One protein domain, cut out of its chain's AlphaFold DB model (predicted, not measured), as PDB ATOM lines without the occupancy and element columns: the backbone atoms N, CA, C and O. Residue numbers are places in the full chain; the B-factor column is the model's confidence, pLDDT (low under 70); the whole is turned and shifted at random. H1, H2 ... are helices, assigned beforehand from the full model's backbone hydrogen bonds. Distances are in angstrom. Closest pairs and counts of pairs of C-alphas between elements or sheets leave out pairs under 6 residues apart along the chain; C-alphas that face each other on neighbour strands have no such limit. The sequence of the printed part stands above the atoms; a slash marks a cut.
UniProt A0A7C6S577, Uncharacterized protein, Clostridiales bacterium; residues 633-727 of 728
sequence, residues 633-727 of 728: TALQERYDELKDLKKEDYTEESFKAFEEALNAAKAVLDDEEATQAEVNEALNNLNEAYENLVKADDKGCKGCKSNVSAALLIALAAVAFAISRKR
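Overview. This is residues 633 to 727 of the 728 residues of an uncharacterized protein of Clostridiales bacterium (UniProt A0A7C6S577). The domain is an up-and-down bundle of four helices, each running against the one before it in the chain: H2 and H3 lie side by side in the middle, the shorter H1 packs on both of them, and H4 packs on H2 on the side away from H1. At one end a long loop joins H3 to H4, and its residues 700 to 705 stick out beyond the helices. The printed part has 95 residues with four named helices, in the order H1, H2, H3, H4, and no named strand; its class is all helix. It is compact, with a radius of gyration of the C-alphas of 14.0 A, and elongated, spanning 45 by 25 by 19 A.

Along the chain. H2, residues 652 to 669, runs 25.4 A from C-alpha 652 at (54.064, 12.513, -52.489) to C-alpha 669 at (30.575, 3.098, -50.740). H4, residues 708 to 725, also has 18 residues and measures 27.1 A, ending with C-alpha 725 at (32.114, -9.459, -57.739). H3, residues 676 to 691, measures 22.6 A. H1, residues 633 to 642, measures 14.5 A and begins with C-alpha 633 at (27.068, 5.992, -42.592).

Arrangement. H2 and H3 are the hub, touching three other helices each. They form a helical hairpin at a shallow tilt of 21 degrees, opposite ways, and their closest C-alphas, those of Phe 658 and Ala 689, are 4.8 A apart. H1 touches H3, with residues 679 to 686 of H3 alone; the closest C-alphas, Leu 635 and Leu 683, are 5.3 A apart, and the two run the same way at 24 degrees, a shallow tilt. H1 also touches H2, with residues 662 to 669 of H2 alone, closest at the C-alphas of Tyr 639 and Leu 662, 6.7 A; this too is a helical hairpin. H4 touches H2, running the same way at a shallow tilt of 27 degrees, with the C-alphas of Ala 664 and Val 719 closest at 5.9 A. H3 and H4, a helical hairpin, only just touch, with 3 pairs of C-alphas within 8 A, between residues 678 to 685 and 711 to 718. H1 and H4 are apart. In H1, H2 and H3 every O i to N i+4 pair is within hydrogen-bond range; in H4 13 of 14 are.

Size, cuts and confidence. The two C-alphas farthest apart, those of Gly 700 and Arg 727, are 46.1 A apart. The printed part has no cut. The links from H1 to H2 and from H2 to H3 are short; the link from H3 to H4, residues 692 to 707, is long. The mean pLDDT of the printed part is 77.4, but residues 698 to 727 are under 70, and H4 has a mean of 46.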
ATOM      1  N   THR A 633      27.165   4.612 -43.089       94.44
ATOM      2  CA  THR A 633      27.068   5.992 -42.592       94.44
ATOM      3  C   THR A 633      28.430   6.530 -42.154       94.44
ATOM      4  O   THR A 633      28.889   7.539 -42.690       94.44
ATOM      5  N   ALA A 634      29.140   5.807 -41.282       91.62
ATOM      6  CA  ALA A 634      30.446   6.233 -40.774       91.62
ATOM      7  C   ALA A 634      31.521   6.331 -41.876       91.62
ATOM      8  O   ALA A 634      32.305   7.282 -41.906       91.62
ATOM      9  N   LEU A 635      31.544   5.382 -42.822       95.12
ATOM     10  CA  LEU A 635      32.466   5.420 -43.962       95.12
ATOM     11  C   LEU A 635      32.184   6.617 -44.876       95.12
ATOM     12  O   LEU A 635      33.117   7.271 -45.344       95.12
ATOM     13  N   GLN A 636      30.906   6.917 -45.119       97.06
ATOM     14  CA  GLN A 636      30.481   8.023 -45.973       97.06
ATOM     15  C   GLN A 636      30.857   9.372 -45.357       97.06
ATOM     16  O   GLN A 636      31.451  10.206 -46.040       97.06
ATOM     17  N   GLU A 637      30.567   9.566 -44.069       94.38
ATOM     18  CA  GLU A 637      30.954  10.773 -43.334       94.38
ATOM     19  C   GLU A 637      32.469  10.974 -43.382       94.38
ATOM     20  O   GLU A 637      32.947  12.044 -43.767       94.38
ATOM     21  N   ARG A 638      33.236   9.916 -43.100       94.44
ATOM     22  CA  ARG A 638      34.695   9.993 -43.108       94.44
ATOM     23  C   ARG A 638      35.269  10.274 -44.493       94.44
ATOM     24  O   ARG A 638      36.195  11.070 -44.633       94.44
ATOM     25  N   TYR A 639      34.713   9.660 -45.533       97.25
ATOM     26  CA  TYR A 639      35.080   9.961 -46.913       97.25
ATOM     27  C   TYR A 639      34.815  11.434 -47.253       97.25
ATOM     28  O   TYR A 639      35.671  12.105 -47.833       97.25
ATOM     29  N   ASP A 640      33.648  11.958 -46.872       97.44
ATOM     30  CA  ASP A 640      33.253  13.332 -47.169       97.44
ATOM     31  C   ASP A 640      34.111  14.377 -46.453       97.44
ATOM     32  O   ASP A 640      34.390  15.423 -47.042       97.44
ATOM     33  N   GLU A 641      34.574  14.086 -45.237       95.31
ATOM     34  CA  GLU A 641      35.535  14.924 -44.512       95.31
ATOM     35  C   GLU A 641      36.897  15.009 -45.210       95.31
ATOM     36  O   GLU A 641      37.541  16.061 -45.208       95.31
ATOM     37  N   LEU A 642      37.358  13.894 -45.778       96.31
ATOM     38  CA  LEU A 642      38.747  13.727 -46.199       96.31
ATOM     39  C   LEU A 642      38.971  13.921 -47.706       96.31
ATOM     40  O   LEU A 642      40.091  14.220 -48.126       96.31
ATOM     41  N   LYS A 643      37.930  13.794 -48.538       95.25
ATOM     42  CA  LYS A 643      38.052  13.799 -50.010       95.25
ATOM     43  C   LYS A 643      38.638  15.073 -50.623       95.25
ATOM     44  O   LYS A 643      39.167  15.024 -51.731       95.25
ATOM     45  N   ASP A 644      38.545  16.200 -49.919       94.56
ATOM     46  CA  ASP A 644      38.988  17.516 -50.400       94.56
ATOM     47  C   ASP A 644      40.388  17.915 -49.877       94.56
ATOM     48  O   ASP A 644      40.820  19.064 -50.039       94.56
ATOM     49  N   LEU A 645      41.121  16.980 -49.253       93.44
ATOM     50  CA  LEU A 645      42.509  17.184 -48.833       93.44
ATOM     51  C   LEU A 645      43.421  17.479 -50.032       93.44
ATOM     52  O   LEU A 645      43.356  16.843 -51.084       93.44
ATOM     53  N   LYS A 646      44.316  18.457 -49.869       91.69
ATOM     54  CA  LYS A 646      45.174  18.936 -50.955       91.69
ATOM     55  C   LYS A 646      46.500  18.201 -50.979       91.69
ATOM     56  O   LYS A 646      47.287  18.292 -50.040       91.69
ATOM     57  N   LYS A 647      46.793  17.568 -52.115       91.38
ATOM     58  CA  LYS A 647      48.059  16.866 -52.362       91.38
ATOM     59  C   LYS A 647      49.297  17.716 -52.082       91.38
ATOM     60  O   LYS A 647      50.313  17.180 -51.655       91.38
ATOM     61  N   GLU A 648      49.234  19.027 -52.326       91.50
ATOM     62  CA  GLU A 648      50.393  19.913 -52.157       91.50
ATOM     63  C   GLU A 648      50.824  20.106 -50.694       91.50
ATOM     64  O   GLU A 648      51.973  20.483 -50.457       91.50
ATOM     65  N   ASP A 649      49.942  19.834 -49.729       92.44
ATOM     66  CA  ASP A 649      50.217  20.027 -48.300       92.44
ATOM     67  C   ASP A 649      51.027  18.860 -47.692       92.44
ATOM     68  O   ASP A 649      51.550  18.969 -46.576       92.44
ATOM     69  N   TYR A 650      51.188  17.760 -48.436       93.38
ATOM     70  CA  TYR A 650      51.759  16.498 -47.961       93.38
ATOM     71  C   TYR A 650      52.903  15.985 -48.846       93.38
ATOM     72  O   TYR A 650      53.152  16.467 -49.954       93.38
ATOM     73  N   THR A 651      53.653  15.003 -48.348       92.25
ATOM     74  CA  THR A 651      54.659  14.303 -49.153       92.25
ATOM     75  C   THR A 651      53.981  13.432 -50.208       92.25
ATOM     76  O   THR A 651      52.925  12.853 -49.968       92.25
ATOM     77  N   GLU A 652      54.612  13.303 -51.378       89.88
ATOM     78  CA  GLU A 652      54.064  12.513 -52.489       89.88
ATOM     79  C   GLU A 652      53.793  11.054 -52.095       89.88
ATOM     80  O   GLU A 652      52.787  10.490 -52.510       89.88
ATOM     81  N   GLU A 653      54.664  10.466 -51.273       88.31
ATOM     82  CA  GLU A 653      54.551   9.078 -50.819       88.31
ATOM     83  C   GLU A 653      53.369   8.871 -49.863       88.31
ATOM     84  O   GLU A 653      52.532   8.009 -50.120       88.31
ATOM     85  N   SER A 654      53.252   9.690 -48.808       90.00
ATOM     86  CA  SER A 654      52.156   9.554 -47.835       90.00
ATOM     87  C   SER A 654      50.796   9.896 -48.444       90.00
ATOM     88  O   SER A 654      49.818   9.193 -48.209       90.00
ATOM     89  N   PHE A 655      50.738  10.922 -49.302       94.06
ATOM     90  CA  PHE A 655      49.494  11.298 -49.963       94.06
ATOM     91  C   PHE A 655      49.031  10.244 -50.967       94.06
ATOM     92  O   PHE A 655      47.834  10.041 -51.118       94.06
ATOM     93  N   LYS A 656      49.956   9.559 -51.654       91.12
ATOM     94  CA  LYS A 656      49.597   8.479 -52.578       91.12
ATOM     95  C   LYS A 656      48.900   7.325 -51.846       91.12
ATOM     96  O   LYS A 656      47.860   6.877 -52.315       91.12
ATOM     97  N   ALA A 657      49.434   6.892 -50.702       87.62
ATOM     98  CA  ALA A 657      48.817   5.837 -49.891       87.62
ATOM     99  C   ALA A 657      47.423   6.250 -49.378       87.62
ATOM    100  O   ALA A 657      46.471   5.477 -49.452       87.62
ATOM    101  N   PHE A 658      47.282   7.501 -48.931       93.25
ATOM    102  CA  PHE A 658      45.989   8.072 -48.551       93.25
ATOM    103  C   PHE A 658      44.991   8.138 -49.719       93.25
ATOM    104  O   PHE A 658      43.842   7.736 -49.566       93.25
ATOM    105  N   GLU A 659      45.421   8.597 -50.897       94.38
ATOM    106  CA  GLU A 659      44.584   8.660 -52.104       94.38
ATOM    107  C   GLU A 659      44.102   7.261 -52.528       94.38
ATOM    108  O   GLU A 659      42.959   7.100 -52.956       94.38
ATOM    109  N   GLU A 660      44.935   6.230 -52.377       89.25
ATOM    110  CA  GLU A 660      44.558   4.835 -52.632       89.25
ATOM    111  C   GLU A 660      43.494   4.337 -51.637       89.25
ATOM    112  O   GLU A 660      42.473   3.802 -52.076       89.25
ATOM    113  N   ALA A 661      43.663   4.585 -50.334       92.12
ATOM    114  CA  ALA A 661      42.668   4.234 -49.315       92.12
ATOM    115  C   ALA A 661      41.338   4.990 -49.507       92.12
ATOM    116  O   ALA A 661      40.263   4.399 -49.413       92.12
ATOM    117  N   LEU A 662      41.396   6.276 -49.861       94.50
ATOM    118  CA  LEU A 662      40.221   7.096 -50.169       94.50
ATOM    119  C   LEU A 662      39.453   6.559 -51.389       94.50
ATOM    120  O   LEU A 662      38.221   6.521 -51.389       94.50
ATOM    121  N   ASN A 663      40.164   6.111 -52.427       93.31
ATOM    122  CA  ASN A 663      39.544   5.486 -53.597       93.31
ATOM    123  C   ASN A 663      38.937   4.112 -53.272       93.31
ATOM    124  O   ASN A 663      37.858   3.802 -53.777       93.31
ATOM    125  N   ALA A 664      39.589   3.310 -52.425       90.56
ATOM    126  CA  ALA A 664      39.049   2.035 -51.952       90.56
ATOM    127  C   ALA A 664      37.766   2.241 -51.129       90.56
ATOM    128  O   ALA A 664      36.746   1.618 -51.421       90.56
ATOM    129  N   ALA A 665      37.771   3.201 -50.199       94.06
ATOM    130  CA  ALA A 665      36.583   3.618 -49.458       94.06
ATOM    131  C   ALA A 665      35.441   4.024 -50.398       94.06
ATOM    132  O   ALA A 665      34.310   3.572 -50.233       94.06
ATOM    133  N   LYS A 666      35.730   4.810 -51.447       96.31
ATOM    134  CA  LYS A 666      34.715   5.174 -52.445       96.31
ATOM    135  C   LYS A 666      34.150   3.966 -53.189       96.31
ATOM    136  O   LYS A 666      32.953   3.939 -53.467       96.31
ATOM    137  N   ALA A 667      34.993   2.994 -53.528       94.62
ATOM    138  CA  ALA A 667      34.562   1.785 -54.221       94.62
ATOM    139  C   ALA A 667      33.592   0.959 -53.363       94.62
ATOM    140  O   ALA A 667      32.560   0.543 -53.880       94.62
ATOM    141  N   VAL A 668      33.883   0.802 -52.067       95.19
ATOM    142  CA  VAL A 668      33.001   0.123 -51.103       95.19
ATOM    143  C   VAL A 668      31.708   0.913 -50.877       95.19
ATOM    144  O   VAL A 668      30.622   0.335 -50.853       95.19
ATOM    145  N   LEU A 669      31.773   2.249 -50.807       95.50
ATOM    146  CA  LEU A 669      30.575   3.098 -50.740       95.50
ATOM    147  C   LEU A 669      29.640   2.886 -51.943       95.50
ATOM    148  O   LEU A 669      28.424   2.812 -51.766       95.50
ATOM    149  N   ASP A 670      30.210   2.709 -53.135       94.94
ATOM    150  CA  ASP A 670      29.484   2.495 -54.395       94.94
ATOM    151  C   ASP A 670      29.037   1.042 -54.646       94.94
ATOM    152  O   ASP A 670      28.414   0.772 -55.678       94.94
ATOM    153  N   ASP A 671      29.393   0.098 -53.774       92.62
ATOM    154  CA  ASP A 671      29.054  -1.318 -53.929       92.62
ATOM    155  C   ASP A 671      27.812  -1.692 -53.113       92.62
ATOM    156  O   ASP A 671      27.883  -1.811 -51.895       92.62
ATOM    157  N   GLU A 672      26.655  -1.842 -53.759       92.75
ATOM    158  CA  GLU A 672      25.377  -2.140 -53.084       92.75
ATOM    159  C   GLU A 672      25.409  -3.448 -52.270       92.75
ATOM    160  O   GLU A 672      24.675  -3.548 -51.292       92.75
ATOM    161  N   GLU A 673      26.313  -4.373 -52.609       90.56
ATOM    162  CA  GLU A 673      26.468  -5.697 -51.987       90.56
ATOM    163  C   GLU A 673      27.664  -5.770 -51.014       90.56
ATOM    164  O   GLU A 673      28.123  -6.859 -50.666       90.56
ATOM    165  N   ALA A 674      28.228  -4.623 -50.619       91.56
ATOM    166  CA  ALA A 674      29.314  -4.594 -49.641       91.56
ATOM    167  C   ALA A 674      28.839  -5.137 -48.286       91.56
ATOM    168  O   ALA A 674      27.817  -4.684 -47.763       91.56
ATOM    169  N   THR A 675      29.610  -6.048 -47.694       92.25
ATOM    170  CA  THR A 675      29.347  -6.567 -46.346       92.25
ATOM    171  C   THR A 675      29.744  -5.545 -45.283       92.25
ATOM    172  O   THR A 675      30.534  -4.628 -45.533       92.25
ATOM    173  N   GLN A 676      29.227  -5.696 -44.061       95.12
ATOM    174  CA  GLN A 676      29.604  -4.794 -42.974       95.12
ATOM    175  C   GLN A 676      31.101  -4.874 -42.650       95.12
ATOM    176  O   GLN A 676      31.732  -3.829 -42.488       95.12
ATOM    177  N   ALA A 677      31.688  -6.072 -42.668       88.88
ATOM    178  CA  ALA A 677      33.129  -6.266 -42.538       88.88
ATOM    179  C   ALA A 677      33.932  -5.493 -43.605       88.88
ATOM    180  O   ALA A 677      34.888  -4.799 -43.259       88.88
ATOM    181  N   GLU A 678      33.518  -5.521 -44.880       89.38
ATOM    182  CA  GLU A 678      34.173  -4.760 -45.960       89.38
ATOM    183  C   GLU A 678      34.071  -3.241 -45.727       89.38
ATOM    184  O   GLU A 678      35.030  -2.495 -45.950       89.38
ATOM    185  N   VAL A 679      32.921  -2.765 -45.235       94.50
ATOM    186  CA  VAL A 679      32.727  -1.355 -44.858       94.50
ATOM    187  C   VAL A 679      33.619  -0.968 -43.674       94.50
ATOM    188  O   VAL A 679      34.244   0.097 -43.707       94.50
ATOM    189  N   ASN A 680      33.711  -1.818 -42.646       93.62
ATOM    190  CA  ASN A 680      34.567  -1.591 -41.483       93.62
ATOM    191  C   ASN A 680      36.050  -1.568 -41.870       93.62
ATOM    192  O   ASN A 680      36.774  -0.662 -41.456       93.62
ATOM    193  N   GLU A 681      36.493  -2.509 -42.702       89.06
ATOM    194  CA  GLU A 681      37.872  -2.575 -43.186       89.06
ATOM    195  C   GLU A 681      38.232  -1.323 -43.998       89.06
ATOM    196  O   GLU A 681      39.272  -0.701 -43.773       89.06
ATOM    197  N   ALA A 682      37.349  -0.889 -44.902       92.19
ATOM    198  CA  ALA A 682      37.556   0.327 -45.680       92.19
ATOM    199  C   ALA A 682      37.648   1.585 -44.800       92.19
ATOM    200  O   ALA A 682      38.469   2.465 -45.072       92.19
ATOM    201  N   LEU A 683      36.837   1.668 -43.739       93.50
ATOM    202  CA  LEU A 683      36.887   2.770 -42.778       93.50
ATOM    203  C   LEU A 683      38.201   2.770 -41.989       93.50
ATOM    204  O   LEU A 683      38.840   3.819 -41.879       93.50
ATOM    205  N   ASN A 684      38.627   1.611 -41.486       88.94
ATOM    206  CA  ASN A 684      39.887   1.466 -40.757       88.94
ATOM    207  C   ASN A 684      41.080   1.849 -41.639       88.94
ATOM    208  O   ASN A 684      41.862   2.722 -41.265       88.94
ATOM    209  N   ASN A 685      41.146   1.310 -42.859       88.69
ATOM    210  CA  ASN A 685      42.191   1.637 -43.829       88.69
ATOM    211  C   ASN A 685      42.230   3.140 -44.161       88.69
ATOM    212  O   ASN A 685      43.306   3.732 -44.261       88.69
ATOM    213  N   LEU A 686      41.067   3.787 -44.316       93.25
ATOM    214  CA  LEU A 686      40.989   5.230 -44.562       93.25
ATOM    215  C   LEU A 686      41.496   6.048 -43.363       93.25
ATOM    216  O   LEU A 686      42.219   7.031 -43.552       93.25
ATOM    217  N   ASN A 687      41.143   5.645 -42.140       89.62
ATOM    218  CA  ASN A 687      41.602   6.297 -40.916       89.62
ATOM    219  C   ASN A 687      43.115   6.166 -40.733       89.62
ATOM    220  O   ASN A 687      43.790   7.180 -40.556       89.62
ATOM    221  N   GLU A 688      43.661   4.958 -40.863       87.12
ATOM    222  CA  GLU A 688      45.101   4.715 -40.755       87.12
ATOM    223  C   GLU A 688      45.891   5.486 -41.816       87.12
ATOM    224  O   GLU A 688      46.930   6.085 -41.524       87.12
ATOM    225  N   ALA A 689      45.413   5.514 -43.061       89.88
ATOM    226  CA  ALA A 689      46.096   6.239 -44.125       89.88
ATOM    227  C   ALA A 689      46.085   7.758 -43.885       89.88
ATOM    228  O   ALA A 689      47.070   8.435 -44.185       89.88
ATOM    229  N   TYR A 690      45.003   8.293 -43.310       92.38
ATOM    230  CA  TYR A 690      44.935   9.691 -42.891       92.38
ATOM    231  C   TYR A 690      45.901  10.000 -41.737       92.38
ATOM    232  O   TYR A 690      46.611  11.004 -41.793       92.38
ATOM    233  N   GLU A 691      45.971   9.144 -40.714       88.38
ATOM    234  CA  GLU A 691      46.897   9.315 -39.583       88.38
ATOM    235  C   GLU A 691      48.371   9.254 -40.014       88.38
ATOM    236  O   GLU A 691      49.217   9.950 -39.449       88.38
ATOM    237  N   ASN A 692      48.673   8.494 -41.070       88.75
ATOM    238  CA  ASN A 692      50.012   8.357 -41.642       88.75
ATOM    239  C   ASN A 692      50.401   9.465 -42.647       88.75
ATOM    240  O   ASN A 692      51.489   9.417 -43.236       88.75
ATOM    241  N   LEU A 693      49.554  10.477 -42.862       90.62
ATOM    242  CA  LEU A 693      49.882  11.614 -43.722       90.62
ATOM    243  C   LEU A 693      51.059  12.436 -43.165       90.62
ATOM    244  O   LEU A 693      51.050  12.899 -42.026       90.62
ATOM    245  N   VAL A 694      52.053  12.719 -44.014       91.00
ATOM    246  CA  VAL A 694      53.251  13.499 -43.650       91.00
ATOM    247  C   VAL A 694      53.230  14.844 -44.366       91.00
ATOM    248  O   VAL A 694      53.163  14.885 -45.594       91.00
ATOM    249  N   LYS A 695      53.328  15.960 -43.634       90.50
ATOM    250  CA  LYS A 695      53.331  17.308 -44.231       90.50
ATOM    251  C   LYS A 695      54.553  17.545 -45.124       90.50
ATOM    252  O   LYS A 695      55.665  17.122 -44.808       90.50
ATOM    253  N   ALA A 696      54.365  18.286 -46.215       84.81
ATOM    254  CA  ALA A 696      55.402  18.542 -47.219       84.81
ATOM    255  C   ALA A 696      56.658  19.254 -46.668       84.81
ATOM    256  O   ALA A 696      57.752  19.081 -47.218       84.81
ATOM    257  N   ASP A 697      56.510  20.018 -45.580       79.75
ATOM    258  CA  ASP A 697      57.577  20.807 -44.951       79.75
ATOM    259  C   ASP A 697      58.431  20.009 -43.944       79.75
ATOM    260  O   ASP A 697      59.517  20.455 -43.570       79.75
ATOM    261  N   ASP A 698      58.011  18.799 -43.559       65.19
ATOM    262  CA  ASP A 698      58.632  17.991 -42.495       65.19
ATOM    263  C   ASP A 698      59.761  17.062 -43.001       65.19
ATOM    264  O   ASP A 698      60.012  15.976 -42.478       65.19
ATOM    265  N   LYS A 699      60.501  17.488 -44.040       52.72
ATOM    266  CA  LYS A 699      61.548  16.700 -44.745       52.72
ATOM    267  C   LYS A 699      62.805  16.362 -43.910       52.72
ATOM    268  O   LYS A 699      63.873  16.108 -44.473       52.72
ATOM    269  N   GLY A 700      62.720  16.382 -42.581       46.88
ATOM    270  CA  GLY A 700      63.848  16.290 -41.657       46.88
ATOM    271  C   GLY A 700      64.205  14.900 -41.120       46.88
ATOM    272  O   GLY A 700      65.363  14.707 -40.752       46.88
ATOM    273  N   CYS A 701      63.303  13.914 -41.071       42.47
ATOM    274  CA  CYS A 701      63.628  12.643 -40.406       42.47
ATOM    275  C   CYS A 701      64.100  11.551 -41.385       42.47
ATOM    276  O   CYS A 701      63.325  10.736 -41.881       42.47
ATOM    277  N   LYS A 702      65.417  11.507 -41.637       42.78
ATOM    278  CA  LYS A 702      66.103  10.332 -42.206       42.78
ATOM    279  C   LYS A 702      66.143   9.217 -41.153       42.78
ATOM    280  O   LYS A 702      67.151   9.062 -40.470       42.78
ATOM    281  N   GLY A 703      65.051   8.476 -40.996       41.12
ATOM    282  CA  GLY A 703      65.017   7.371 -40.032       41.12
ATOM    283  C   GLY A 703      63.735   6.549 -39.959       41.12
ATOM    284  O   GLY A 703      63.783   5.458 -39.404       41.12
ATOM    285  N   CYS A 704      62.613   6.994 -40.530       40.56
ATOM    286  CA  CYS A 704      61.404   6.177 -40.516       40.56
ATOM    287  C   CYS A 704      61.490   5.124 -41.635       40.56
ATOM    288  O   CYS A 704      61.245   5.425 -42.801       40.56
ATOM    289  N   LYS A 705      61.909   3.897 -41.301       38.19
ATOM    290  CA  LYS A 705      61.581   2.728 -42.125       38.19
ATOM    291  C   LYS A 705      60.067   2.570 -42.027       38.19
ATOM    292  O   LYS A 705      59.568   2.154 -40.989       38.19
ATOM    293  N   SER A 706      59.355   3.010 -43.051       39.53
ATOM    294  CA  SER A 706      57.905   2.990 -43.071       39.53
ATOM    295  C   SER A 706      57.425   1.585 -43.458       39.53
ATOM    296  O   SER A 706      57.872   1.007 -44.449       39.53
ATOM    297  N   ASN A 707      56.497   1.023 -42.682       40.66
ATOM    298  CA  ASN A 707      55.794  -0.231 -42.989       40.66
ATOM    299  C   ASN A 707      54.785  -0.068 -44.153       40.66
ATOM    300  O   ASN A 707      53.792  -0.785 -44.233       40.66
ATOM    301  N   VAL A 708      55.042   0.857 -45.091       43.31
ATOM    302  CA  VAL A 708      54.152   1.230 -46.214       43.31
ATOM    303  C   VAL A 708      53.826   0.034 -47.114       43.31
ATOM    304  O   VAL A 708      52.803   0.030 -47.789       43.31
ATOM    305  N   SER A 709      54.646  -1.020 -47.098       43.94
ATOM    306  CA  SER A 709      54.423  -2.204 -47.930       43.94
ATOM    307  C   SER A 709      53.221  -3.060 -47.509       43.94
ATOM    308  O   SER A 709      52.681  -3.741 -48.373       43.94
ATOM    309  N   ALA A 710      52.806  -3.063 -46.236       42.09
ATOM    310  CA  ALA A 710      51.702  -3.916 -45.775       42.09
ATOM    311  C   ALA A 710      50.333  -3.286 -46.084       42.09
ATOM    312  O   ALA A 710      49.512  -3.907 -46.754       42.09
ATOM    313  N   ALA A 711      50.143  -2.011 -45.721       41.47
ATOM    314  CA  ALA A 711      48.918  -1.258 -46.017       41.47
ATOM    315  C   ALA A 711      48.634  -1.156 -47.531       41.47
ATOM    316  O   ALA A 711      47.488  -1.245 -47.968       41.47
ATOM    317  N   LEU A 712      49.688  -1.044 -48.354       41.16
ATOM    318  CA  LEU A 712      49.573  -0.987 -49.814       41.16
ATOM    319  C   LEU A 712      49.079  -2.308 -50.433       41.16
ATOM    320  O   LEU A 712      48.339  -2.284 -51.415       41.16
ATOM    321  N   LEU A 713      49.483  -3.460 -49.881       42.84
ATOM    322  CA  LEU A 713      49.020  -4.770 -50.359       42.84
ATOM    323  C   LEU A 713      47.564  -5.051 -49.955       42.84
ATOM    324  O   LEU A 713      46.829  -5.629 -50.752       42.84
ATOM    325  N   ILE A 714      47.146  -4.606 -48.766       47.91
ATOM    326  CA  ILE A 714      45.786  -4.803 -48.237       47.91
ATOM    327  C   ILE A 714      44.769  -3.962 -49.027       47.91
ATOM    328  O   ILE A 714      43.783  -4.495 -49.534       47.91
ATOM    329  N   ALA A 715      45.064  -2.680 -49.280       45.78
ATOM    330  CA  ALA A 715      44.194  -1.816 -50.088       45.78
ATOM    331  C   ALA A 715      44.002  -2.331 -51.533       45.78
ATOM    332  O   ALA A 715      42.924  -2.199 -52.116       45.78
ATOM    333  N   LEU A 716      45.029  -2.961 -52.120       46.38
ATOM    334  CA  LEU A 716      44.938  -3.588 -53.444       46.38
ATOM    335  C   LEU A 716      44.064  -4.853 -53.446       46.38
ATOM    336  O   LEU A 716      43.409  -5.116 -54.458       46.38
ATOM    337  N   ALA A 717      44.029  -5.613 -52.346       50.75
ATOM    338  CA  ALA A 717      43.190  -6.801 -52.211       50.75
ATOM    339  C   ALA A 717      41.700  -6.432 -52.138       50.75
ATOM    340  O   ALA A 717      40.915  -6.980 -52.911       50.75
ATOM    341  N   ALA A 718      41.329  -5.431 -51.331       46.16
ATOM    342  CA  ALA A 718      39.950  -4.938 -51.234       46.16
ATOM    343  C   ALA A 718      39.422  -4.406 -52.583       46.16
ATOM    344  O   ALA A 718      38.318  -4.739 -53.020       46.16
ATOM    345  N   VAL A 719      40.249  -3.647 -53.318       48.72
ATOM    346  CA  VAL A 719      39.900  -3.150 -54.661       48.72
ATOM    347  C   VAL A 719      39.780  -4.296 -55.674       48.72
ATOM    348  O   VAL A 719      38.870  -4.293 -56.503       48.72
ATOM    349  N   ALA A 720      40.669  -5.294 -55.629       50.41
ATOM    350  CA  ALA A 720      40.587  -6.459 -56.510       50.41
ATOM    351  C   ALA A 720      39.342  -7.318 -56.225       50.41
ATOM    352  O   ALA A 720      38.722  -7.814 -57.170       50.41
ATOM    353  N   PHE A 721      38.949  -7.447 -54.956       49.47
ATOM    354  CA  PHE A 721      37.800  -8.237 -54.521       49.47
ATOM    355  C   PHE A 721      36.469  -7.590 -54.939       49.47
ATOM    356  O   PHE A 721      35.686  -8.234 -55.646       49.47
ATOM    357  N   ALA A 722      36.284  -6.288 -54.682       47.69
ATOM    358  CA  ALA A 722      35.113  -5.520 -55.132       47.69
ATOM    359  C   ALA A 722      34.970  -5.485 -56.673       47.69
ATOM    360  O   ALA A 722      33.874  -5.568 -57.233       47.69
ATOM    361  N   ILE A 723      36.091  -5.422 -57.409       47.16
ATOM    362  CA  ILE A 723      36.083  -5.497 -58.883       47.16
ATOM    363  C   ILE A 723      35.734  -6.913 -59.377       47.16
ATOM    364  O   ILE A 723      35.167  -7.052 -60.467       47.16
ATOM    365  N   SER A 724      36.061  -7.962 -58.615       45.00
ATOM    366  CA  SER A 724      35.789  -9.353 -58.995       45.00
ATOM    367  C   SER A 724      34.301  -9.717 -58.907       45.00
ATOM    368  O   SER A 724      33.799 -10.349 -59.837       45.00
ATOM    369  N   ARG A 725      33.567  -9.230 -57.890       52.09
ATOM    370  CA  ARG A 725      32.114  -9.459 -57.739       52.09
ATOM    371  C   ARG A 725      31.288  -8.801 -58.848       52.09
ATOM    372  O   ARG A 725      30.386  -9.429 -59.384       52.09
ATOM    373  N   LYS A 726      31.672  -7.607 -59.323       43.53
ATOM    374  CA  LYS A 726      31.036  -6.946 -60.490       43.53
ATOM    375  C   LYS A 726      31.206  -7.687 -61.828       43.53
ATOM    376  O   LYS A 726      30.607  -7.273 -62.823       43.53
ATOM    377  N   ARG A 727      32.065  -8.712 -61.900       38.59
ATOM    378  CA  ARG A 727      32.302  -9.522 -63.110       38.59
ATOM    379  C   ARG A 727      31.649 -10.911 -63.079       38.59
ATOM    380  O   ARG A 727      31.736 -11.578 -64.113       38.59
TER     381      ARG A 727